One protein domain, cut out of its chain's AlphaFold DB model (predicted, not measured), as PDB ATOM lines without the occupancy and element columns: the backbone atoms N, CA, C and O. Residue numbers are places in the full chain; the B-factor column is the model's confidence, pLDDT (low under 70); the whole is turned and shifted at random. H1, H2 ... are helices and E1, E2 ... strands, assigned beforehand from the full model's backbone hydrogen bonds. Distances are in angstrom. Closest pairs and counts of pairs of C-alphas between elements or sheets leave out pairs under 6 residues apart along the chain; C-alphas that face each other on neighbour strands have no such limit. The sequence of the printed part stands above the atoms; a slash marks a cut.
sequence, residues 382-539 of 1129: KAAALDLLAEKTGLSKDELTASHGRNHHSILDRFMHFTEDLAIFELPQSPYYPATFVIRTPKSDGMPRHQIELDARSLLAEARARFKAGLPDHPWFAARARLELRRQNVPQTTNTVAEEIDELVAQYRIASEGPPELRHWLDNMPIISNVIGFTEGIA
ATOM      1  N   LYS A 382      98.933 157.664  38.894       93.00
ATOM      2  CA  LYS A 382      98.101 156.498  39.209       93.00
ATOM      3  C   LYS A 382      96.774 156.552  38.455       93.00
ATOM      4  O   LYS A 382      96.409 155.542  37.857       93.00
ATOM      5  N   ALA A 383      96.112 157.707  38.393       94.00
ATOM      6  CA  ALA A 383      94.963 157.904  37.506       94.00
ATOM      7  C   ALA A 383      95.355 157.723  36.027       94.00
ATOM      8  O   ALA A 383      94.749 156.915  35.323       94.00
ATOM      9  N   ALA A 384      96.432 158.372  35.573       92.62
ATOM     10  CA  ALA A 384      96.859 158.283  34.176       92.62
ATOM     11  C   ALA A 384      97.342 156.869  33.776       92.62
ATOM     12  O   ALA A 384      97.126 156.431  32.644       92.62
ATOM     13  N   ALA A 385      97.958 156.123  34.703       92.25
ATOM     14  CA  ALA A 385      98.267 154.708  34.504       92.25
ATOM     15  C   ALA A 385      97.001 153.840  34.462       92.25
ATOM     16  O   ALA A 385      96.933 152.935  33.639       92.25
ATOM     17  N   LEU A 386      95.994 154.109  35.299       94.94
ATOM     18  CA  LEU A 386      94.717 153.389  35.284       94.94
ATOM     19  C   LEU A 386      93.985 153.555  33.944       94.94
ATOM     20  O   LEU A 386      93.510 152.564  33.391       94.94
ATOM     21  N   ASP A 387      93.949 154.772  33.398       94.31
ATOM     22  CA  ASP A 387      93.345 155.053  32.091       94.31
ATOM     23  C   ASP A 387      94.068 154.333  30.946       94.31
ATOM     24  O   ASP A 387      93.426 153.646  30.149       94.31
ATOM     25  N   LEU A 388      95.405 154.409  30.883       92.44
ATOM     26  CA  LEU A 388      96.163 153.679  29.861       92.44
ATOM     27  C   LEU A 388      96.082 152.161  30.038       92.44
ATOM     28  O   LEU A 388      96.010 151.442  29.046       92.44
ATOM     29  N   LEU A 389      96.078 151.646  31.268       92.44
ATOM     30  CA  LEU A 389      95.903 150.214  31.498       92.44
ATOM     31  C   LEU A 389      94.524 149.749  31.017       92.44
ATOM     32  O   LEU A 389      94.454 148.705  30.371       92.44
ATOM     33  N   ALA A 390      93.456 150.518  31.244       94.81
ATOM     34  CA  ALA A 390      92.134 150.208  30.699       94.81
ATOM     35  C   ALA A 390      92.151 150.227  29.158       94.81
ATOM     36  O   ALA A 390      91.764 149.243  28.528       94.81
ATOM     37  N   GLU A 391      92.703 151.285  28.553       94.44
ATOM     38  CA  GLU A 391      92.823 151.438  27.095       94.44
ATOM     39  C   GLU A 391      93.595 150.283  26.432       94.44
ATOM     40  O   GLU A 391      93.116 149.697  25.462       94.44
ATOM     41  N   LYS A 392      94.790 149.936  26.938       93.62
ATOM     42  CA  LYS A 392      95.660 148.934  26.297       93.62
ATOM     43  C   LYS A 392      95.302 147.482  26.646       93.62
ATOM     44  O   LYS A 392      95.762 146.582  25.946       93.62
ATOM     45  N   THR A 393      94.544 147.221  27.719       91.75
ATOM     46  CA  THR A 393      94.186 145.841  28.133       91.75
ATOM     47  C   THR A 393      92.735 145.455  27.869       91.75
ATOM     48  O   THR A 393      92.443 144.261  27.805       91.75
ATOM     49  N   GLY A 394      91.827 146.428  27.734       92.56
ATOM     50  CA  GLY A 394      90.384 146.190  27.660       92.56
ATOM     51  C   GLY A 394      89.733 145.789  28.992       92.56
ATOM     52  O   GLY A 394      88.556 145.439  28.995       92.56
ATOM     53  N   LEU A 395      90.473 145.820  30.108       91.88
ATOM     54  CA  LEU A 395      89.938 145.590  31.453       91.88
ATOM     55  C   LEU A 395      89.245 146.848  31.991       91.88
ATOM     56  O   LEU A 395      89.662 147.974  31.710       91.88
ATOM     57  N   SER A 396      88.215 146.660  32.813       94.12
ATOM     58  CA  SER A 396      87.555 147.764  33.513       94.12
ATOM     59  C   SER A 396      88.462 148.400  34.577       94.12
ATOM     60  O   SER A 396      89.385 147.773  35.105       94.12
ATOM     61  N   LYS A 397      88.172 149.658  34.943       95.19
ATOM     62  CA  LYS A 397      88.882 150.348  36.033       95.19
ATOM     63  C   LYS A 397      88.761 149.596  37.366       95.19
ATOM     64  O   LYS A 397      89.727 149.550  38.129       95.19
ATOM     65  N   ASP A 398      87.625 148.945  37.599       94.69
ATOM     66  CA  ASP A 398      87.359 148.159  38.806       94.69
ATOM     67  C   ASP A 398      88.211 146.879  38.839       94.69
ATOM     68  O   ASP A 398      88.844 146.583  39.848       94.69
ATOM     69  N   GLU A 399      88.342 146.153  37.723       92.69
ATOM     70  CA  GLU A 399      89.246 144.991  37.627       92.69
ATOM     71  C   GLU A 399      90.724 145.374  37.803       92.69
ATOM     72  O   GLU A 399      91.509 144.614  38.378       92.69
ATOM     73  N   LEU A 400      91.114 146.558  37.325       93.25
ATOM     74  CA  LEU A 400      92.482 147.064  37.435       93.25
ATOM     75  C   LEU A 400      92.835 147.533  38.854       93.25
ATOM     76  O   LEU A 400      93.994 147.390  39.259       93.25
ATOM     77  N   THR A 401      91.856 148.048  39.605       94.44
ATOM     78  CA  THR A 401      92.002 148.548  40.987       94.44
ATOM     79  C   THR A 401      91.648 147.521  42.066       94.44
ATOM     80  O   THR A 401      92.107 147.658  43.199       94.44
ATOM     81  N   ALA A 402      90.920 146.450  41.744       92.00
ATOM     82  CA  ALA A 402      90.625 145.372  42.684       92.00
ATOM     83  C   ALA A 402      91.888 144.595  43.102       92.00
ATOM     84  O   ALA A 402      92.709 144.189  42.272       92.00
ATOM     85  N   SER A 403      92.020 144.322  44.402       87.44
ATOM     86  CA  SER A 403      93.086 143.502  44.994       87.44
ATOM     87  C   SER A 403      93.060 142.054  44.492       87.44
ATOM     88  O   SER A 403      92.103 141.322  44.740       87.44
ATOM     89  N   HIS A 404      94.137 141.595  43.847       76.56
ATOM     90  CA  HIS A 404      94.184 140.275  43.210       76.56
ATOM     91  C   HIS A 404      95.178 139.310  43.885       76.56
ATOM     92  O   HIS A 404      96.398 139.438  43.763       76.56
ATOM     93  N   GLY A 405      94.649 138.258  44.518       69.56
ATOM     94  CA  GLY A 405      95.430 137.144  45.071       69.56
ATOM     95  C   GLY A 405      96.050 137.405  46.452       69.56
ATOM     96  O   GLY A 405      95.750 138.390  47.119       69.56
ATOM     97  N   ARG A 406      96.930 136.492  46.896       71.50
ATOM     98  CA  ARG A 406      97.470 136.441  48.277       71.50
ATOM     99  C   ARG A 406      98.304 137.654  48.709       71.50
ATOM    100  O   ARG A 406      98.584 137.784  49.893       71.50
ATOM    101  N   ASN A 407      98.715 138.506  47.772       74.69
ATOM    102  CA  ASN A 407      99.556 139.669  48.052       74.69
ATOM    103  C   ASN A 407      98.740 140.971  48.159       74.69
ATOM    104  O   ASN A 407      99.335 142.024  48.331       74.69
ATOM    105  N   HIS A 408      97.407 140.918  48.026       82.81
ATOM    106  CA  HIS A 408      96.460 142.036  48.196       82.81
ATOM    107  C   HIS A 408      96.645 143.292  47.312       82.81
ATOM    108  O   HIS A 408      95.772 144.153  47.304       82.81
ATOM    109  N   HIS A 409      97.699 143.390  46.502       89.50
ATOM    110  CA  HIS A 409      97.868 144.457  45.513       89.50
ATOM    111  C   HIS A 409      96.948 144.276  44.295       89.50
ATOM    112  O   HIS A 409      96.692 143.153  43.845       89.50
ATOM    113  N   SER A 410      96.489 145.388  43.722       93.62
ATOM    114  CA  SER A 410      95.731 145.392  42.465       93.62
ATOM    115  C   SER A 410      96.621 145.163  41.234       93.62
ATOM    116  O   SER A 410      97.803 144.825  41.358       93.62
ATOM    117  N   ILE A 411      96.079 145.266  40.015       92.31
ATOM    118  CA  ILE A 411      96.919 145.315  38.801       92.31
ATOM    119  C   ILE A 411      97.637 146.670  38.747       92.31
ATOM    120  O   ILE A 411      98.847 146.707  38.521       92.31
ATOM    121  N   LEU A 412      96.914 147.751  39.048       93.94
ATOM    122  CA  LEU A 412      97.424 149.117  39.079       93.94
ATOM    123  C   LEU A 412      98.555 149.306  40.101       93.94
ATOM    124  O   LEU A 412      99.598 149.842  39.746       93.94
ATOM    125  N   ASP A 413      98.412 148.821  41.338       93.50
ATOM    126  CA  ASP A 413      99.461 148.987  42.364       93.50
ATOM    127  C   ASP A 413     100.753 148.251  41.983       93.50
ATOM    128  O   ASP A 413     101.850 148.742  42.241       93.50
ATOM    129  N   ARG A 414     100.635 147.086  41.329       92.12
ATOM    130  CA  ARG A 414     101.793 146.337  40.818       92.12
ATOM    131  C   ARG A 414     102.460 147.044  39.642       92.12
ATOM    132  O   ARG A 414     103.681 146.991  39.547       92.12
ATOM    133  N   PHE A 415     101.688 147.701  38.774       92.56
ATOM    134  CA  PHE A 415     102.235 148.540  37.707       92.56
ATOM    135  C   PHE A 415     102.977 149.746  38.294       92.56
ATOM    136  O   PHE A 415     104.136 149.968  37.956       92.56
ATOM    137  N   MET A 416     102.353 150.461  39.236       93.19
ATOM    138  CA  MET A 416     102.956 151.611  39.915       93.19
ATOM    139  C   MET A 416     104.273 151.236  40.606       93.19
ATOM    140  O   MET A 416     105.307 151.817  40.279       93.19
ATOM    141  N   HIS A 417     104.272 150.203  41.453       89.69
ATOM    142  CA  HIS A 417     105.478 149.728  42.140       89.69
ATOM    143  C   HIS A 417     106.593 149.331  41.154       89.69
ATOM    144  O   HIS A 417     107.739 149.738  41.331       89.69
ATOM    145  N   PHE A 418     106.258 148.625  40.065       88.62
ATOM    146  CA  PHE A 418     107.215 148.280  39.007       88.62
ATOM    147  C   PHE A 418     107.796 149.524  38.313       88.62
ATOM    148  O   PHE A 418     108.991 149.566  38.025       88.62
ATOM    149  N   THR A 419     106.989 150.564  38.072       86.44
ATOM    150  CA  THR A 419     107.477 151.825  37.483       86.44
ATOM    151  C   THR A 419     108.328 152.668  38.431       86.44
ATOM    152  O   THR A 419     109.190 153.411  37.964       86.44
ATOM    153  N   GLU A 420     108.125 152.540  39.741       86.31
ATOM    154  CA  GLU A 420     108.924 153.219  40.766       86.31
ATOM    155  C   GLU A 420     110.275 152.520  40.960       86.31
ATOM    156  O   GLU A 420     111.316 153.179  40.900       86.31
ATOM    157  N   ASP A 421     110.292 151.185  41.034       81.88
ATOM    158  CA  ASP A 421     111.528 150.390  41.024       81.88
ATOM    159  C   ASP A 421     112.355 150.661  39.751       81.88
ATOM    160  O   ASP A 421     113.576 150.836  39.810       81.88
ATOM    161  N   LEU A 422     111.701 150.777  38.586       74.50
ATOM    162  CA  LEU A 422     112.349 151.107  37.309       74.50
ATOM    163  C   LEU A 422     113.028 152.489  37.272       74.50
ATOM    164  O   LEU A 422     113.836 152.704  36.365       74.50
ATOM    165  N   ALA A 423     112.730 153.401  38.203       66.94
ATOM    166  CA  ALA A 423     113.431 154.681  38.352       66.94
ATOM    167  C   ALA A 423     114.655 154.575  39.285       66.94
ATOM    168  O   ALA A 423     115.649 155.269  39.095       66.94
ATOM    169  N   ILE A 424     114.642 153.648  40.251       65.62
ATOM    170  CA  ILE A 424     115.813 153.354  41.099       65.62
ATOM    171  C   ILE A 424     116.942 152.729  40.255       65.62
ATOM    172  O   ILE A 424     118.124 152.958  40.509       65.62
ATOM    173  N   PHE A 425     116.586 151.990  39.198       58.56
ATOM    174  CA  PHE A 425     117.525 151.399  38.237       58.56
ATOM    175  C   PHE A 425     117.794 152.285  37.000       58.56
ATOM    176  O   PHE A 425     117.886 151.779  35.878       58.56
ATOM    177  N   GLU A 426     117.992 153.594  37.187       50.72
ATOM    178  CA  GLU A 426     118.456 154.551  36.155       50.72
ATOM    179  C   GLU A 426     119.944 154.378  35.748       50.72
ATOM    180  O   GLU A 426     120.644 155.323  35.385       50.72
ATOM    181  N   LEU A 427     120.446 153.137  35.732       51.69
ATOM    182  CA  LEU A 427     121.687 152.821  35.023       51.69
ATOM    183  C   LEU A 427     121.439 152.907  33.504       51.69
ATOM    184  O   LEU A 427     120.460 152.326  33.019       51.69
ATOM    185  N   PRO A 428     122.305 153.586  32.728       47.41
ATOM    186  CA  PRO A 428     122.075 153.822  31.306       47.41
ATOM    187  C   PRO A 428     122.070 152.507  30.516       47.41
ATOM    188  O   PRO A 428     123.109 151.901  30.278       47.41
ATOM    189  N   GLN A 429     120.865 152.091  30.115       50.00
ATOM    190  CA  GLN A 429     120.565 150.943  29.253       50.00
ATOM    191  C   GLN A 429     121.306 149.640  29.609       50.00
ATOM    192  O   GLN A 429     122.115 149.135  28.834       50.00
ATOM    193  N   SER A 430     120.951 149.021  30.740       50.53
ATOM    194  CA  SER A 430     121.182 147.578  30.902       50.53
ATOM    195  C   SER A 430     120.223 146.802  29.981       50.53
ATOM    196  O   SER A 430     119.016 146.832  30.226       50.53
ATOM    197  N   PRO A 431     120.702 146.074  28.951       58.34
ATOM    198  CA  PRO A 431     119.829 145.355  28.013       58.34
ATOM    199  C   PRO A 431     119.217 144.074  28.612       58.34
ATOM    200  O   PRO A 431     118.483 143.366  27.931       58.34
ATOM    201  N   TYR A 432     119.531 143.754  29.873       59.94
ATOM    202  CA  TYR A 432     119.138 142.509  30.541       59.94
ATOM    203  C   TYR A 432     117.821 142.592  31.326       59.94
ATOM    204  O   TYR A 432     117.309 141.557  31.744       59.94
ATOM    205  N   TYR A 433     117.263 143.793  31.512       61.12
ATOM    206  CA  TYR A 433     115.977 144.002  32.183       61.12
ATOM    207  C   TYR A 433     115.011 144.747  31.251       61.12
ATOM    208  O   TYR A 433     115.017 145.981  31.232       61.12
ATOM    209  N   PRO A 434     114.189 144.035  30.456       63.91
ATOM    210  CA  PRO A 434     113.142 144.676  29.672       63.91
ATOM    211  C   PRO A 434     112.113 145.323  30.610       63.91
ATOM    212  O   PRO A 434     111.666 144.699  31.572       63.91
ATOM    213  N   ALA A 435     111.692 146.556  30.313       71.81
ATOM    214  CA  ALA A 435     110.692 147.303  31.090       71.81
ATOM    215  C   ALA A 435     109.244 146.799  30.870       71.81
ATOM    216  O   ALA A 435     108.276 147.552  30.996       71.81
ATOM    217  N   THR A 436     109.100 145.522  30.517       85.19
ATOM    218  CA  THR A 436     107.847 144.880  30.132       85.19
ATOM    219  C   THR A 436     107.088 144.424  31.372       85.19
ATOM    220  O   THR A 436     107.408 143.402  31.980       85.19
ATOM    221  N   PHE A 437     106.043 145.162  31.733       87.06
ATOM    222  CA  PHE A 437     105.052 144.720  32.702       87.06
ATOM    223  C   PHE A 437     104.136 143.676  32.054       87.06
ATOM    224  O   PHE A 437     103.596 143.890  30.968       87.06
ATOM    225  N   VAL A 438     103.971 142.526  32.713       89.00
ATOM    226  CA  VAL A 438     103.278 141.361  32.144       89.00
ATOM    227  C   VAL A 438     101.975 141.098  32.892       89.00
ATOM    228  O   VAL A 438     101.968 140.543  33.995       89.00
ATOM    229  N   ILE A 439     100.850 141.450  32.271       87.38
ATOM    230  CA  ILE A 439      99.515 141.179  32.805       87.38
ATOM    231  C   ILE A 439      99.063 139.806  32.318       87.38
ATOM    232  O   ILE A 439      98.987 139.529  31.122       87.38
ATOM    233  N   ARG A 440      98.736 138.927  33.267       86.62
ATOM    234  CA  ARG A 440      98.097 137.636  32.999       86.62
ATOM    235  C   ARG A 440      96.648 137.725  33.436       86.62
ATOM    236  O   ARG A 440      96.375 137.773  34.635       86.62
ATOM    237  N   THR A 441      95.752 137.745  32.459       78.75
ATOM    238  CA  THR A 441      94.304 137.730  32.697       78.75
ATOM    239  C   THR A 441      93.894 136.495  33.520       78.75
ATOM    240  O   THR A 441      94.498 135.418  33.371       78.75
ATOM    241  N   PRO A 442      92.902 136.615  34.426       68.50
ATOM    242  CA  PRO A 442      92.329 135.453  35.089       68.50
ATOM    243  C   PRO A 442      91.728 134.514  34.036       68.50
ATOM    244  O   PRO A 442      91.214 134.950  33.009       68.50
ATOM    245  N   LYS A 443      91.806 133.202  34.275       68.12
ATOM    246  CA  LYS A 443      91.242 132.217  33.346       68.12
ATOM    247  C   LYS A 443      89.722 132.172  33.540       68.12
ATOM    248  O   LYS A 443      89.260 131.437  34.409       68.12
ATOM    249  N   SER A 444      88.976 132.930  32.742       64.25
ATOM    250  CA  SER A 444      87.536 132.715  32.571       64.25
ATOM    251  C   SER A 444      87.283 131.358  31.904       64.25
ATOM    252  O   SER A 444      88.113 130.858  31.133       64.25
ATOM    253  N   ASP A 445      86.166 130.710  32.238       58.03
ATOM    254  CA  ASP A 445      85.918 129.343  31.782       58.03
ATOM    255  C   ASP A 445      85.714 129.273  30.263       58.03
ATOM    256  O   ASP A 445      84.809 129.878  29.695       58.03
ATOM    257  N   GLY A 446      86.603 128.522  29.607       66.31
ATOM    258  CA  GLY A 446      86.655 128.341  28.154       66.31
ATOM    259  C   GLY A 446      87.765 129.126  27.444       66.31
ATOM    260  O   GLY A 446      88.264 128.647  26.428       66.31
ATOM    261  N   MET A 447      88.219 130.264  27.979       54.50
ATOM    262  CA  MET A 447      89.196 131.122  27.291       54.50
ATOM    263  C   MET A 447      90.659 130.753  27.615       54.50
ATOM    264  O   MET A 447      90.976 130.351  28.744       54.50
ATOM    265  N   PRO A 448      91.592 130.887  26.649       69.06
ATOM    266  CA  PRO A 448      93.021 130.796  26.925       69.06
ATOM    267  C   PRO A 448      93.479 131.993  27.772       69.06
ATOM    268  O   PRO A 448      92.920 133.084  27.696       69.06
ATOM    269  N   ARG A 449      94.534 131.814  28.578       75.06
ATOM    270  CA  ARG A 449      95.146 132.938  29.306       75.06
ATOM    271  C   ARG A 449      95.835 133.872  28.317       75.06
ATOM    272  O   ARG A 449      96.889 133.521  27.789       75.06
ATOM    273  N   HIS A 450      95.290 135.066  28.132       77.88
ATOM    274  CA  HIS A 450      95.971 136.123  27.398       77.88
ATOM    275  C   HIS A 450      97.044 136.747  28.300       77.88
ATOM    276  O   HIS A 450      96.745 137.249  29.390       77.88
ATOM    277  N   GLN A 451      98.298 136.664  27.850       87.12
ATOM    278  CA  GLN A 451      99.425 137.398  28.412       87.12
ATOM    279  C   GLN A 451      99.556 138.704  27.623       87.12
ATOM    280  O   GLN A 451      99.823 138.667  26.425       87.12
ATOM    281  N   ILE A 452      99.315 139.832  28.288       88.88
ATOM    282  CA  ILE A 452      99.455 141.170  27.712       88.88
ATOM    283  C   ILE A 452     100.779 141.740  28.218       88.88
ATOM    284  O   ILE A 452     101.028 141.773  29.425       88.88
ATOM    285  N   GLU A 453     101.633 142.147  27.287       91.81
ATOM    286  CA  GLU A 453     102.974 142.656  27.554       91.81
ATOM    287  C   GLU A 453     103.014 144.150  27.240       91.81
ATOM    288  O   GLU A 453     102.709 144.564  26.123       91.81
ATOM    289  N   LEU A 454     103.339 144.961  28.248       91.50
ATOM    290  CA  LEU A 454     103.261 146.418  28.198       91.50
ATOM    291  C   LEU A 454     104.608 147.025  28.593       91.50
ATOM    292  O   LEU A 454     105.082 146.780  29.700       91.50
ATOM    293  N   ASP A 455     105.215 147.850  27.740       89.31
ATOM    294  CA  ASP A 455     106.366 148.662  28.153       89.31
ATOM    295  C   ASP A 455     105.882 149.763  29.111       89.31
ATOM    296  O   ASP A 455     105.247 150.741  28.709       89.31
ATOM    297  N   ALA A 456     106.179 149.593  30.398       86.38
ATOM    298  CA  ALA A 456     105.706 150.487  31.445       86.38
ATOM    299  C   ALA A 456     106.368 151.877  31.388       86.38
ATOM    300  O   ALA A 456     105.760 152.865  31.806       86.38
ATOM    301  N   ARG A 457     107.583 151.980  30.824       84.00
ATOM    302  CA  ARG A 457     108.252 153.267  30.574       84.00
ATOM    303  C   ARG A 457     107.609 153.975  29.385       84.00
ATOM    304  O   ARG A 457     107.343 155.172  29.478       84.00
ATOM    305  N   SER A 458     107.306 153.244  28.311       87.50
ATOM    306  CA  SER A 458     106.601 153.779  27.140       87.50
ATOM    307  C   SER A 458     105.207 154.300  27.509       87.50
ATOM    308  O   SER A 458     104.883 155.437  27.175       87.50
ATOM    309  N   LEU A 459     104.423 153.545  28.290       87.75
ATOM    310  CA  LEU A 459     103.093 153.989  28.729       87.75
ATOM    311  C   LEU A 459     103.143 155.207  29.659       87.75
ATOM    312  O   LEU A 459     102.389 156.152  29.450       87.75
ATOM    313  N   LEU A 460     104.040 155.260  30.652       85.94
ATOM    314  CA  LEU A 460     104.155 156.469  31.480       85.94
ATOM    315  C   LEU A 460     104.678 157.684  30.696       85.94
ATOM    316  O   LEU A 460     104.309 158.816  31.019       85.94
ATOM    317  N   ALA A 461     105.493 157.475  29.658       87.50
ATOM    318  CA  ALA A 461     105.877 158.535  28.731       87.50
ATOM    319  C   ALA A 461     104.689 158.999  27.868       87.50
ATOM    320  O   ALA A 461     104.492 160.204  27.730       87.50
ATOM    321  N   GLU A 462     103.859 158.078  27.362       90.75
ATOM    322  CA  GLU A 462     102.619 158.382  26.630       90.75
ATOM    323  C   GLU A 462     101.637 159.178  27.508       90.75
ATOM    324  O   GLU A 462     101.178 160.244  27.102       90.75
ATOM    325  N   ALA A 463     101.383 158.733  28.743       89.25
ATOM    326  CA  ALA A 463     100.537 159.437  29.710       89.25
ATOM    327  C   ALA A 463     101.055 160.851  30.008       89.25
ATOM    328  O   ALA A 463     100.295 161.818  29.961       89.25
ATOM    329  N   ARG A 464     102.361 160.993  30.275       90.81
ATOM    330  CA  ARG A 464     102.981 162.299  30.539       90.81
ATOM    331  C   ARG A 464     102.963 163.204  29.305       90.81
ATOM    332  O   ARG A 464     102.831 164.415  29.462       90.81
ATOM    333  N   ALA A 465     103.076 162.652  28.098       90.25
ATOM    334  CA  ALA A 465     102.956 163.406  26.852       90.25
ATOM    335  C   ALA A 465     101.517 163.892  26.621       90.25
ATOM    336  O   ALA A 465     101.329 165.076  26.355       90.25
ATOM    337  N   ARG A 466     100.506 163.026  26.807       93.06
ATOM    338  CA  ARG A 466      99.079 163.400  26.750       93.06
ATOM    339  C   ARG A 466      98.752 164.506  27.761       93.06
ATOM    340  O   ARG A 466      98.190 165.525  27.377       93.06
ATOM    341  N   PHE A 467      99.186 164.354  29.015       93.38
ATOM    342  CA  PHE A 467      99.029 165.378  30.054       93.38
ATOM    343  C   PHE A 467      99.681 166.711  29.656       93.38
ATOM    344  O   PHE A 467      99.027 167.744  29.689       93.38
ATOM    345  N   LYS A 468     100.945 166.694  29.202       92.44
ATOM    346  CA  LYS A 468     101.653 167.907  28.752       92.44
ATOM    347  C   LYS A 468     101.028 168.573  27.527       92.44
ATOM    348  O   LYS A 468     101.229 169.778  27.355       92.44
ATOM    349  N   ALA A 469     100.342 167.813  26.674       94.19
ATOM    350  CA  ALA A 469      99.642 168.333  25.506       94.19
ATOM    351  C   ALA A 469      98.361 169.084  25.900       94.19
ATOM    352  O   ALA A 469      98.130 170.153  25.356       94.19
ATOM    353  N   GLY A 470      97.604 168.582  26.884       95.12
ATOM    354  CA  GLY A 470      96.378 169.218  27.393       95.12
ATOM    355  C   GLY A 470      96.579 170.311  28.453       95.12
ATOM    356  O   GLY A 470      95.602 170.741  29.057       95.12
ATOM    357  N   LEU A 471      97.817 170.754  28.721       95.19
ATOM    358  CA  LEU A 471      98.067 171.860  29.659       95.19
ATOM    359  C   LEU A 471      97.451 173.201  29.198       95.19
ATOM    360  O   LEU A 471      96.809 173.826  30.037       95.19
ATOM    361  N   PRO A 472      97.574 173.646  27.926       96.69
ATOM    362  CA  PRO A 472      96.994 174.923  27.484       96.69
ATOM    363  C   PRO A 472      95.466 174.970  27.603       96.69
ATOM    364  O   PRO A 472      94.903 176.015  27.915       96.69
ATOM    365  N   ASP A 473      94.802 173.827  27.403       96.44
ATOM    366  CA  ASP A 473      93.342 173.692  27.485       96.44
ATOM    367  C   ASP A 473      92.818 173.634  28.935       96.44
ATOM    368  O   ASP A 473      91.608 173.693  29.165       96.44
ATOM    369  N   HIS A 474      93.696 173.483  29.936       96.00
ATOM    370  CA  HIS A 474      93.275 173.319  31.324       96.00
ATOM    371  C   HIS A 474      92.865 174.669  31.953       96.00
ATOM    372  O   HIS A 474      93.686 175.594  31.967       96.00
ATOM    373  N   PRO A 475      91.663 174.792  32.566       96.19
ATOM    374  CA  PRO A 475      91.105 176.073  33.022       96.19
ATOM    375  C   PRO A 475      92.031 176.936  33.888       96.19
ATOM    376  O   PRO A 475      92.003 178.159  33.763       96.19
ATOM    377  N   TRP A 476      92.888 176.315  34.712       96.56
ATOM    378  CA  TRP A 476      93.878 177.032  35.524       96.56
ATOM    379  C   TRP A 476      94.802 177.939  34.706       96.56
ATOM    380  O   TRP A 476      95.001 179.082  35.102       96.56
ATOM    381  N   PHE A 477      95.332 177.494  33.559       96.62
ATOM    382  CA  PHE A 477      96.245 178.332  32.770       96.62
ATOM    383  C   PHE A 477      95.513 179.538  32.182       96.62
ATOM    384  O   PHE A 477      96.023 180.653  32.245       96.62
ATOM    385  N   ALA A 478      94.283 179.347  31.697       96.19
ATOM    386  CA  ALA A 478      93.465 180.434  31.171       96.19
ATOM    387  C   ALA A 478      93.035 181.441  32.255       96.19
ATOM    388  O   ALA A 478      93.032 182.645  32.002       96.19
ATOM    389  N   ALA A 479      92.712 180.971  33.466       95.94
ATOM    390  CA  ALA A 479      92.422 181.830  34.613       95.94
ATOM    391  C   ALA A 479      93.672 182.587  35.094       95.94
ATOM    392  O   ALA A 479      93.632 183.804  35.273       95.94
ATOM    393  N   ARG A 480      94.806 181.887  35.234       96.56
ATOM    394  CA  ARG A 480      96.095 182.463  35.636       96.56
ATOM    395  C   ARG A 480      96.553 183.545  34.660       96.56
ATOM    396  O   ARG A 480      96.877 184.643  35.106       96.56
ATOM    397  N   ALA A 481      96.494 183.265  33.358       97.00
ATOM    398  CA  ALA A 481      96.815 184.216  32.298       97.00
ATOM    399  C   ALA A 481      95.926 185.464  32.361       97.00
ATOM    400  O   ALA A 481      96.414 186.593  32.354       97.00
ATOM    401  N   ARG A 482      94.604 185.279  32.504       97.62
ATOM    402  CA  ARG A 482      93.669 186.397  32.677       97.62
ATOM    403  C   ARG A 482      94.011 187.256  33.894       97.62
ATOM    404  O   ARG A 482      94.002 188.480  33.778       97.62
ATOM    405  N   LEU A 483      94.314 186.652  35.042       96.12
ATOM    406  CA  LEU A 483      94.678 187.389  36.257       96.12
ATOM    407  C   LEU A 483      95.983 188.164  36.108       96.12
ATOM    408  O   LEU A 483      96.060 189.296  36.576       96.12
ATOM    409  N   GLU A 484      96.983 187.581  35.455       95.31
ATOM    410  CA  GLU A 484      98.281 188.225  35.272       95.31
ATOM    411  C   GLU A 484      98.179 189.426  34.318       95.31
ATOM    412  O   GLU A 484      98.597 190.530  34.670       95.31
ATOM    413  N   LEU A 485      97.454 189.280  33.204       95.94
ATOM    414  CA  LEU A 485      97.119 190.397  32.313       95.94
ATOM    415  C   LEU A 485      96.345 191.516  33.040       95.94
ATOM    416  O   LEU A 485      96.637 192.691  32.818       95.94
ATOM    417  N   ARG A 486      95.415 191.189  33.958       95.12
ATOM    418  CA  ARG A 486      94.725 192.203  34.791       95.12
ATOM    419  C   ARG A 486      95.679 192.923  35.748       95.12
ATOM    420  O   ARG A 486      95.625 194.144  35.821       95.12
ATOM    421  N   ARG A 487      96.579 192.211  36.442       91.62
ATOM    422  CA  ARG A 487      97.598 192.823  37.331       91.62
ATOM    423  C   ARG A 487      98.510 193.797  36.575       91.62
ATOM    424  O   ARG A 487      98.931 194.806  37.132       91.62
ATOM    425  N   GLN A 488      98.788 193.506  35.306       92.06
ATOM    426  CA  GLN A 488      99.602 194.340  34.420       92.06
ATOM    427  C   GLN A 488      98.797 195.442  33.696       92.06
ATOM    428  O   GLN A 488      99.384 196.248  32.976       92.06
ATOM    429  N   ASN A 489      97.471 195.507  33.887       91.44
ATOM    430  CA  ASN A 489      96.529 196.372  33.158       91.44
ATOM    431  C   ASN A 489      96.604 196.212  31.619       91.44
ATOM    432  O   ASN A 489      96.397 197.161  30.858       91.44
ATOM    433  N   VAL A 490      96.902 194.996  31.148       94.44
ATOM    434  CA  VAL A 490      96.999 194.637  29.726       94.44
ATOM    435  C   VAL A 490      95.630 194.169  29.208       94.44
ATOM    436  O   VAL A 490      95.002 193.311  29.834       94.44
ATOM    437  N   PRO A 491      95.144 194.665  28.050       93.12
ATOM    438  CA  PRO A 491      93.871 194.230  27.483       93.12
ATOM    439  C   PRO A 491      93.792 192.713  27.240       93.12
ATOM    440  O   PRO A 491      94.614 192.131  26.526       93.12
ATOM    441  N   GLN A 492      92.749 192.086  27.787       95.38
ATOM    442  CA  GLN A 492      92.462 190.656  27.654       95.38
ATOM    443  C   GLN A 492      91.863 190.322  26.277       95.38
ATOM    444  O   GLN A 492      90.663 190.104  26.123       95.38
ATOM    445  N   THR A 493      92.703 190.302  25.245       96.06
ATOM    446  CA  THR A 493      92.329 189.809  23.913       96.06
ATOM    447  C   THR A 493      92.542 188.299  23.824       96.06
ATOM    448  O   THR A 493      93.362 187.743  24.552       96.06
ATOM    449  N   THR A 494      91.870 187.620  22.891       96.25
ATOM    450  CA  THR A 494      92.085 186.181  22.652       96.25
ATOM    451  C   THR A 494      93.554 185.848  22.365       96.25
ATOM    452  O   THR A 494      94.029 184.802  22.793       96.25
ATOM    453  N   ASN A 495      94.278 186.744  21.684       96.94
ATOM    454  CA  ASN A 495      95.691 186.555  21.365       96.94
ATOM    455  C   ASN A 495      96.572 186.732  22.608       96.94
ATOM    456  O   ASN A 495      97.323 185.823  22.932       96.94
ATOM    457  N   THR A 496      96.429 187.842  23.342       97.19
ATOM    458  CA  THR A 496      97.243 188.101  24.546       97.19
ATOM    459  C   THR A 496      96.998 187.071  25.649       97.19
ATOM    460  O   THR A 496      97.938 186.669  26.325       97.19
ATOM    461  N   VAL A 497      95.766 186.564  25.794       97.12
ATOM    462  CA  VAL A 497      95.468 185.443  26.703       97.12
ATOM    463  C   VAL A 497      96.122 184.138  26.226       97.12
ATOM    464  O   VAL A 497      96.618 183.389  27.058       97.12
ATOM    465  N   ALA A 498      96.157 183.855  24.919       97.12
ATOM    466  CA  ALA A 498      96.813 182.655  24.389       97.12
ATOM    467  C   ALA A 498      98.350 182.714  24.504       97.12
ATOM    468  O   ALA A 498      98.968 181.722  24.878       97.12
ATOM    469  N   GLU A 499      98.951 183.875  24.238       97.44
ATOM    470  CA  GLU A 499     100.393 184.125  24.376       97.44
ATOM    471  C   GLU A 499     100.855 183.930  25.835       97.44
ATOM    472  O   GLU A 499     101.824 183.214  26.088       97.44
ATOM    473  N   GLU A 500     100.103 184.469  26.800       97.62
ATOM    474  CA  GLU A 500     100.351 184.291  28.239       97.62
ATOM    475  C   GLU A 500     100.114 182.833  28.702       97.62
ATOM    476  O   GLU A 500     100.873 182.311  29.519       97.62
ATOM    477  N   ILE A 501      99.112 182.123  28.154       97.50
ATOM    478  CA  ILE A 501      98.929 180.677  28.402       97.50
ATOM    479  C   ILE A 501     100.156 179.887  27.929       97.50
ATOM    480  O   ILE A 501     100.652 179.044  28.680       97.50
ATOM    481  N   ASP A 502     100.656 180.137  26.717       96.69
ATOM    482  CA  ASP A 502     101.818 179.423  26.175       96.69
ATOM    483  C   ASP A 502     103.090 179.690  27.001       96.69
ATOM    484  O   ASP A 502     103.856 178.750  27.257       96.69
ATOM    485  N   GLU A 503     103.295 180.918  27.497       96.50
ATOM    486  CA  GLU A 503     104.385 181.209  28.435       96.50
ATOM    487  C   GLU A 503     104.206 180.468  29.772       96.50
ATOM    488  O   GLU A 503     105.114 179.743  30.191       96.50
ATOM    489  N   LEU A 504     103.043 180.563  30.424       95.12
ATOM    490  CA  LEU A 504     102.785 179.878  31.698       95.12
ATOM    491  C   LEU A 504     102.932 178.351  31.571       95.12
ATOM    492  O   LEU A 504     103.482 177.696  32.462       95.12
ATOM    493  N   VAL A 505     102.504 177.765  30.448       95.62
ATOM    494  CA  VAL A 505     102.696 176.339  30.144       95.62
ATOM    495  C   VAL A 505     104.177 176.009  29.921       95.62
ATOM    496  O   VAL A 505     104.632 174.947  30.359       95.62
ATOM    497  N   ALA A 506     104.960 176.887  29.290       93.25
ATOM    498  CA  ALA A 506     106.407 176.711  29.150       93.25
ATOM    499  C   ALA A 506     107.131 176.780  30.509       93.25
ATOM    500  O   ALA A 506     107.915 175.879  30.826       93.25
ATOM    501  N   GLN A 507     106.815 177.777  31.343       91.31
ATOM    502  CA  GLN A 507     107.340 177.910  32.707       91.31
ATOM    503  C   GLN A 507     106.989 176.677  33.564       91.31
ATOM    504  O   GLN A 507     107.870 176.072  34.184       91.31
ATOM    505  N   TYR A 508     105.725 176.231  33.543       91.06
ATOM    506  CA  TYR A 508     105.276 175.037  34.268       91.06
ATOM    507  C   TYR A 508     105.981 173.763  33.780       91.06
ATOM    508  O   TYR A 508     106.384 172.932  34.597       91.06
ATOM    509  N   ARG A 509     106.182 173.591  32.463       88.69
ATOM    510  CA  ARG A 509     106.923 172.439  31.916       88.69
ATOM    511  C   ARG A 509     108.337 172.374  32.503       88.69
ATOM    512  O   ARG A 509     108.703 171.316  33.014       88.69
ATOM    513  N   ILE A 510     109.062 173.497  32.542       85.06
ATOM    514  CA  ILE A 510     110.398 173.597  33.160       85.06
ATOM    515  C   ILE A 510     110.348 173.227  34.653       85.06
ATOM    516  O   ILE A 510     111.119 172.376  35.098       85.06
ATOM    517  N   ALA A 511     109.413 173.796  35.421       81.69
ATOM    518  CA  ALA A 511     109.276 173.507  36.852       81.69
ATOM    519  C   ALA A 511     108.939 172.026  37.129       81.69
ATOM    520  O   ALA A 511     109.543 171.393  37.995       81.69
ATOM    521  N   SER A 512     108.024 171.441  36.348       77.88
ATOM    522  CA  SER A 512     107.582 170.046  36.489       77.88
ATOM    523  C   SER A 512     108.673 169.015  36.154       77.88
ATOM    524  O   SER A 512     108.611 167.873  36.627       77.88
ATOM    525  N   GLU A 513     109.675 169.402  35.359       72.81
ATOM    526  CA  GLU A 513     110.839 168.590  34.974       72.81
ATOM    527  C   GLU A 513     112.061 168.793  35.885       72.81
ATOM    528  O   GLU A 513     113.001 168.001  35.815       72.81
ATOM    529  N   GLY A 514     112.035 169.803  36.761       61.50
ATOM    530  CA  GLY A 514     113.126 170.126  37.679       61.50
ATOM    531  C   GLY A 514     113.473 169.020  38.695       61.50
ATOM    532  O   GLY A 514     112.723 168.050  38.872       61.50
ATOM    533  N   PRO A 515     114.618 169.160  39.396       51.75
ATOM    534  CA  PRO A 515     115.026 168.232  40.451       51.75
ATOM    535  C   PRO A 515     113.954 168.136  41.556       51.75
ATOM    536  O   PRO A 515     113.206 169.091  41.773       51.75
ATOM    537  N   PRO A 516     113.865 167.009  42.289       52.69
ATOM    538  CA  PRO A 516     112.764 166.741  43.225       52.69
ATOM    539  C   PRO A 516     112.626 167.768  44.362       52.69
ATOM    540  O   PRO A 516     111.537 167.927  44.907       52.69
ATOM    541  N   GLU A 517     113.691 168.505  44.673       46.12
ATOM    542  CA  GLU A 517     113.690 169.641  45.605       46.12
ATOM    543  C   GLU A 517     112.736 170.768  45.156       46.12
ATOM    544  O   GLU A 517     112.123 171.419  45.997       46.12
ATOM    545  N   LEU A 518     112.542 170.952  43.843       45.00
ATOM    546  CA  LEU A 518     111.599 171.924  43.281       45.00
ATOM    547  C   LEU A 518     110.145 171.424  43.335       45.00
ATOM    548  O   LEU A 518     109.229 172.213  43.555       45.00
ATOM    549  N   ARG A 519     109.917 170.105  43.202       50.75
ATOM    550  CA  ARG A 519     108.580 169.515  43.415       50.75
ATOM    551  C   ARG A 519     108.141 169.643  44.867       50.75
ATOM    552  O   ARG A 519     107.019 170.055  45.109       50.75
ATOM    553  N   HIS A 520     109.058 169.457  45.817       43.78
ATOM    554  CA  HIS A 520     108.796 169.681  47.242       43.78
ATOM    555  C   HIS A 520     108.326 171.122  47.560       43.78
ATOM    556  O   HIS A 520     107.733 171.344  48.614       43.78
ATOM    557  N   TRP A 521     108.548 172.108  46.683       43.31
ATOM    558  CA  TRP A 521     107.949 173.441  46.826       43.31
ATOM    559  C   TRP A 521     106.483 173.480  46.354       43.31
ATOM    560  O   TRP A 521     105.630 173.988  47.079       43.31
ATOM    561  N   LEU A 522     106.173 172.878  45.199       44.19
ATOM    562  CA  LEU A 522     104.806 172.765  44.662       44.19
ATOM    563  C   LEU A 522     103.905 171.868  45.533       44.19
ATOM    564  O   LEU A 522     102.773 172.231  45.838       44.19
ATOM    565  N   ASP A 523     104.430 170.730  45.990       39.69
ATOM    566  CA  ASP A 523     103.712 169.700  46.757       39.69
ATOM    567  C   ASP A 523     103.330 170.148  48.194       39.69
ATOM    568  O   ASP A 523     102.729 169.376  48.939       39.69
ATOM    569  N   ASN A 524     103.691 171.372  48.613       36.91
ATOM    570  CA  ASN A 524     103.452 171.912  49.962       36.91
ATOM    571  C   ASN A 524     102.528 173.150  50.007       36.91
ATOM    572  O   ASN A 524     102.451 173.813  51.044       36.91
ATOM    573  N   MET A 525     101.794 173.468  48.932       34.94
ATOM    574  CA  MET A 525     100.728 174.480  49.004       34.94
ATOM    575  C   MET A 525      99.537 173.949  49.839       34.94
ATOM    576  O   MET A 525      99.027 172.866  49.544       34.94
ATOM    577  N   PRO A 526      99.094 174.648  50.903       30.89
ATOM    578  CA  PRO A 526      98.095 174.117  51.829       30.89
ATOM    579  C   PRO A 526      96.641 174.373  51.384       30.89
ATOM    580  O   PRO A 526      96.334 175.415  50.819       30.89
ATOM    581  N   ILE A 527      95.744 173.463  51.794       36.53
ATOM    582  CA  ILE A 527      94.265 173.523  51.694       36.53
ATOM    583  C   ILE A 527      93.702 173.316  50.274       36.53
ATOM    584  O   ILE A 527      93.485 174.254  49.521       36.53
ATOM    585  N   ILE A 528      93.347 172.062  49.962       37.84
ATOM    586  CA  ILE A 528      92.649 171.688  48.713       37.84
ATOM    587  C   ILE A 528      91.295 170.984  48.980       37.84
ATOM    588  O   ILE A 528      90.328 171.192  48.251       37.84
ATOM    589  N   SER A 529      91.164 170.196  50.059       24.88
ATOM    590  CA  SER A 529      90.059 169.222  50.195       24.88
ATOM    591  C   SER A 529      88.646 169.784  50.435       24.88
ATOM    592  O   SER A 529      87.693 169.131  50.021       24.88
ATOM    593  N   ASN A 530      88.480 170.936  51.101       31.61
ATOM    594  CA  ASN A 530      87.142 171.499  51.385       31.61
ATOM    595  C   ASN A 530      86.695 172.538  50.339       31.61
ATOM    596  O   ASN A 530      85.516 172.871  50.280       31.61
ATOM    597  N   VAL A 531      87.619 173.048  49.516       38.84
ATOM    598  CA  VAL A 531      87.331 174.087  48.511       38.84
ATOM    599  C   VAL A 531      86.729 173.471  47.244       38.84
ATOM    600  O   VAL A 531      85.740 173.994  46.739       38.84
ATOM    601  N   ILE A 532      87.261 172.324  46.793       41.34
ATOM    602  CA  ILE A 532      86.845 171.628  45.556       41.34
ATOM    603  C   ILE A 532      85.324 171.424  45.474       41.34
ATOM    604  O   ILE A 532      84.717 171.780  44.471       41.34
ATOM    605  N   GLY A 533      84.680 170.925  46.534       38.16
ATOM    606  CA  GLY A 533      83.232 170.657  46.516       38.16
ATOM    607  C   GLY A 533      82.348 171.904  46.355       38.16
ATOM    608  O   GLY A 533      81.189 171.784  45.972       38.16
ATOM    609  N   PHE A 534      82.882 173.099  46.627       39.19
ATOM    610  CA  PHE A 534      82.199 174.375  46.396       39.19
ATOM    611  C   PHE A 534      82.587 174.991  45.043       39.19
ATOM    612  O   PHE A 534      81.738 175.567  44.364       39.19
ATOM    613  N   THR A 535      83.849 174.853  44.620       42.88
ATOM    614  CA  THR A 535      84.320 175.408  43.344       42.88
ATOM    615  C   THR A 535      83.909 174.587  42.128       42.88
ATOM    616  O   THR A 535      83.664 175.190  41.090       42.88
ATOM    617  N   GLU A 536      83.757 173.261  42.220       41.84
ATOM    618  CA  GLU A 536      83.319 172.447  41.076       41.84
ATOM    619  C   GLU A 536      81.878 172.758  40.647       41.84
ATOM    620  O   GLU A 536      81.642 172.962  39.457       41.84
ATOM    621  N   GLY A 537      80.937 172.893  41.589       37.81
ATOM    622  CA  GLY A 537      79.553 173.274  41.266       37.81
ATOM    623  C   GLY A 537      79.466 174.658  40.608       37.81
ATOM    624  O   GLY A 537      78.767 174.836  39.609       37.81
ATOM    625  N   ILE A 538      80.250 175.626  41.104       42.06
ATOM    626  CA  ILE A 538      80.366 176.969  40.507       42.06
ATOM    627  C   ILE A 538      80.998 176.898  39.108       42.06
ATOM    628  O   ILE A 538      80.453 177.470  38.166       42.06
ATOM    629  N   ALA A 539      82.105 176.169  38.939       37.62
ATOM    630  CA  ALA A 539      82.837 176.075  37.674       37.62
ATOM    631  C   ALA A 539      82.077 175.309  36.573       37.62
ATOM    632  O   ALA A 539      82.295 175.560  35.389       37.62
TER     633      ALA A 539
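Overview. This is residues 382 to 539 of the 1129 residues of an uncharacterized protein of Burkholderia singularis (UniProt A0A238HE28). Two lobes are joined end to end by H4: in one, H1 and H3 come together beside a small hairpin of strands, E1 and E2, H3 near E1 and the end of H1 near E2, with the short H2 packed on H1 and H3 away from the strands, and in the other H5 and H6 are packed crosswise. H7 sits at a corner beyond H6, and a tail, residues 523 to 538, sticks out with most of H8; the hairpin's tip, residues 443 to 448, sticks out at the first lobe. The printed part has 158 residues with eight named helices and two named strands, in the order H1 H2 H3 E1 E2 H4 H5 H6 H7 H8, E1 and E2 being antiparallel. It is mostly helix, loose, with a radius of gyration of the C-alphas of 20.7 A, and elongated, spanning 67 by 42 by 30 A.

Arrangement. E1, residues 436 to 440, and E2, residues 451 to 455, form a hairpin, antiparallel at 156 degrees; N 437 and O 454 are 2.8 A apart, within hydrogen-bond range. H3, residues 411 to 424, comes closest to E1 at the C-alphas of Phe 415 and Phe 437, 6.9 A apart. H1, residues 382 to 393, touches H3 at a steep tilt of 66 degrees, opposite ways; the closest C-alphas are those of Leu 386 and Leu 412, 6.3 A. H2, residues 397 to 401, touches H3, with the C-alphas of Leu 400 and Ile 411 closest at 5.0 A. H4, residues 456 to 469, touches H1 with residues 459 to 463 alone; the C-alphas of Ala 384 and Ala 463 are closest at 5.9 A. H6, residues 494 to 513, is close to H4 but not clearly touching: the C-alphas of Lys 468 and Arg 509 are closest at 7.6 A. H5, residues 475 to 487, touches H6 at a steep tilt of 66 degrees, the closest C-alphas being those of Ala 481 and Glu 500, 5.4 A. H7, residues 516 to 522, and H6 only just touch, only at the corner, with 3 pairs of C-alphas within 8 A, those of Ala 511 and Leu 518 closest at 7.0 A. H8, residues 532 to 539, touches no helix. Each O i to N i+4 pair is within hydrogen-bond range in H1, H2, H4, H5 and H6, against 9 of 10 in H3, 2 of 4 in H8 and 1 of 3 in H7, where 3 of 4 O i to N i+3 pairs are.

Along the chain. H1 begins at C-alpha 382 (98.101, 156.498, 39.209), and H8 ends at C-alpha 539 (82.837, 176.075, 37.674). H6 measures 28.5 A, H3 20.7 A and H4 19.8 A.

Size, cuts and confidence. The C-alphas of Gly 446 and Asn 489, the two farthest apart, are 68.9 A apart. The printed part has no cut, and the link from H3 to E1 is long. Mean pLDDT of the printed part is 78.8; residue 405 and residues 423 to 434, 442 to 448 and 514 to 539 are under 70.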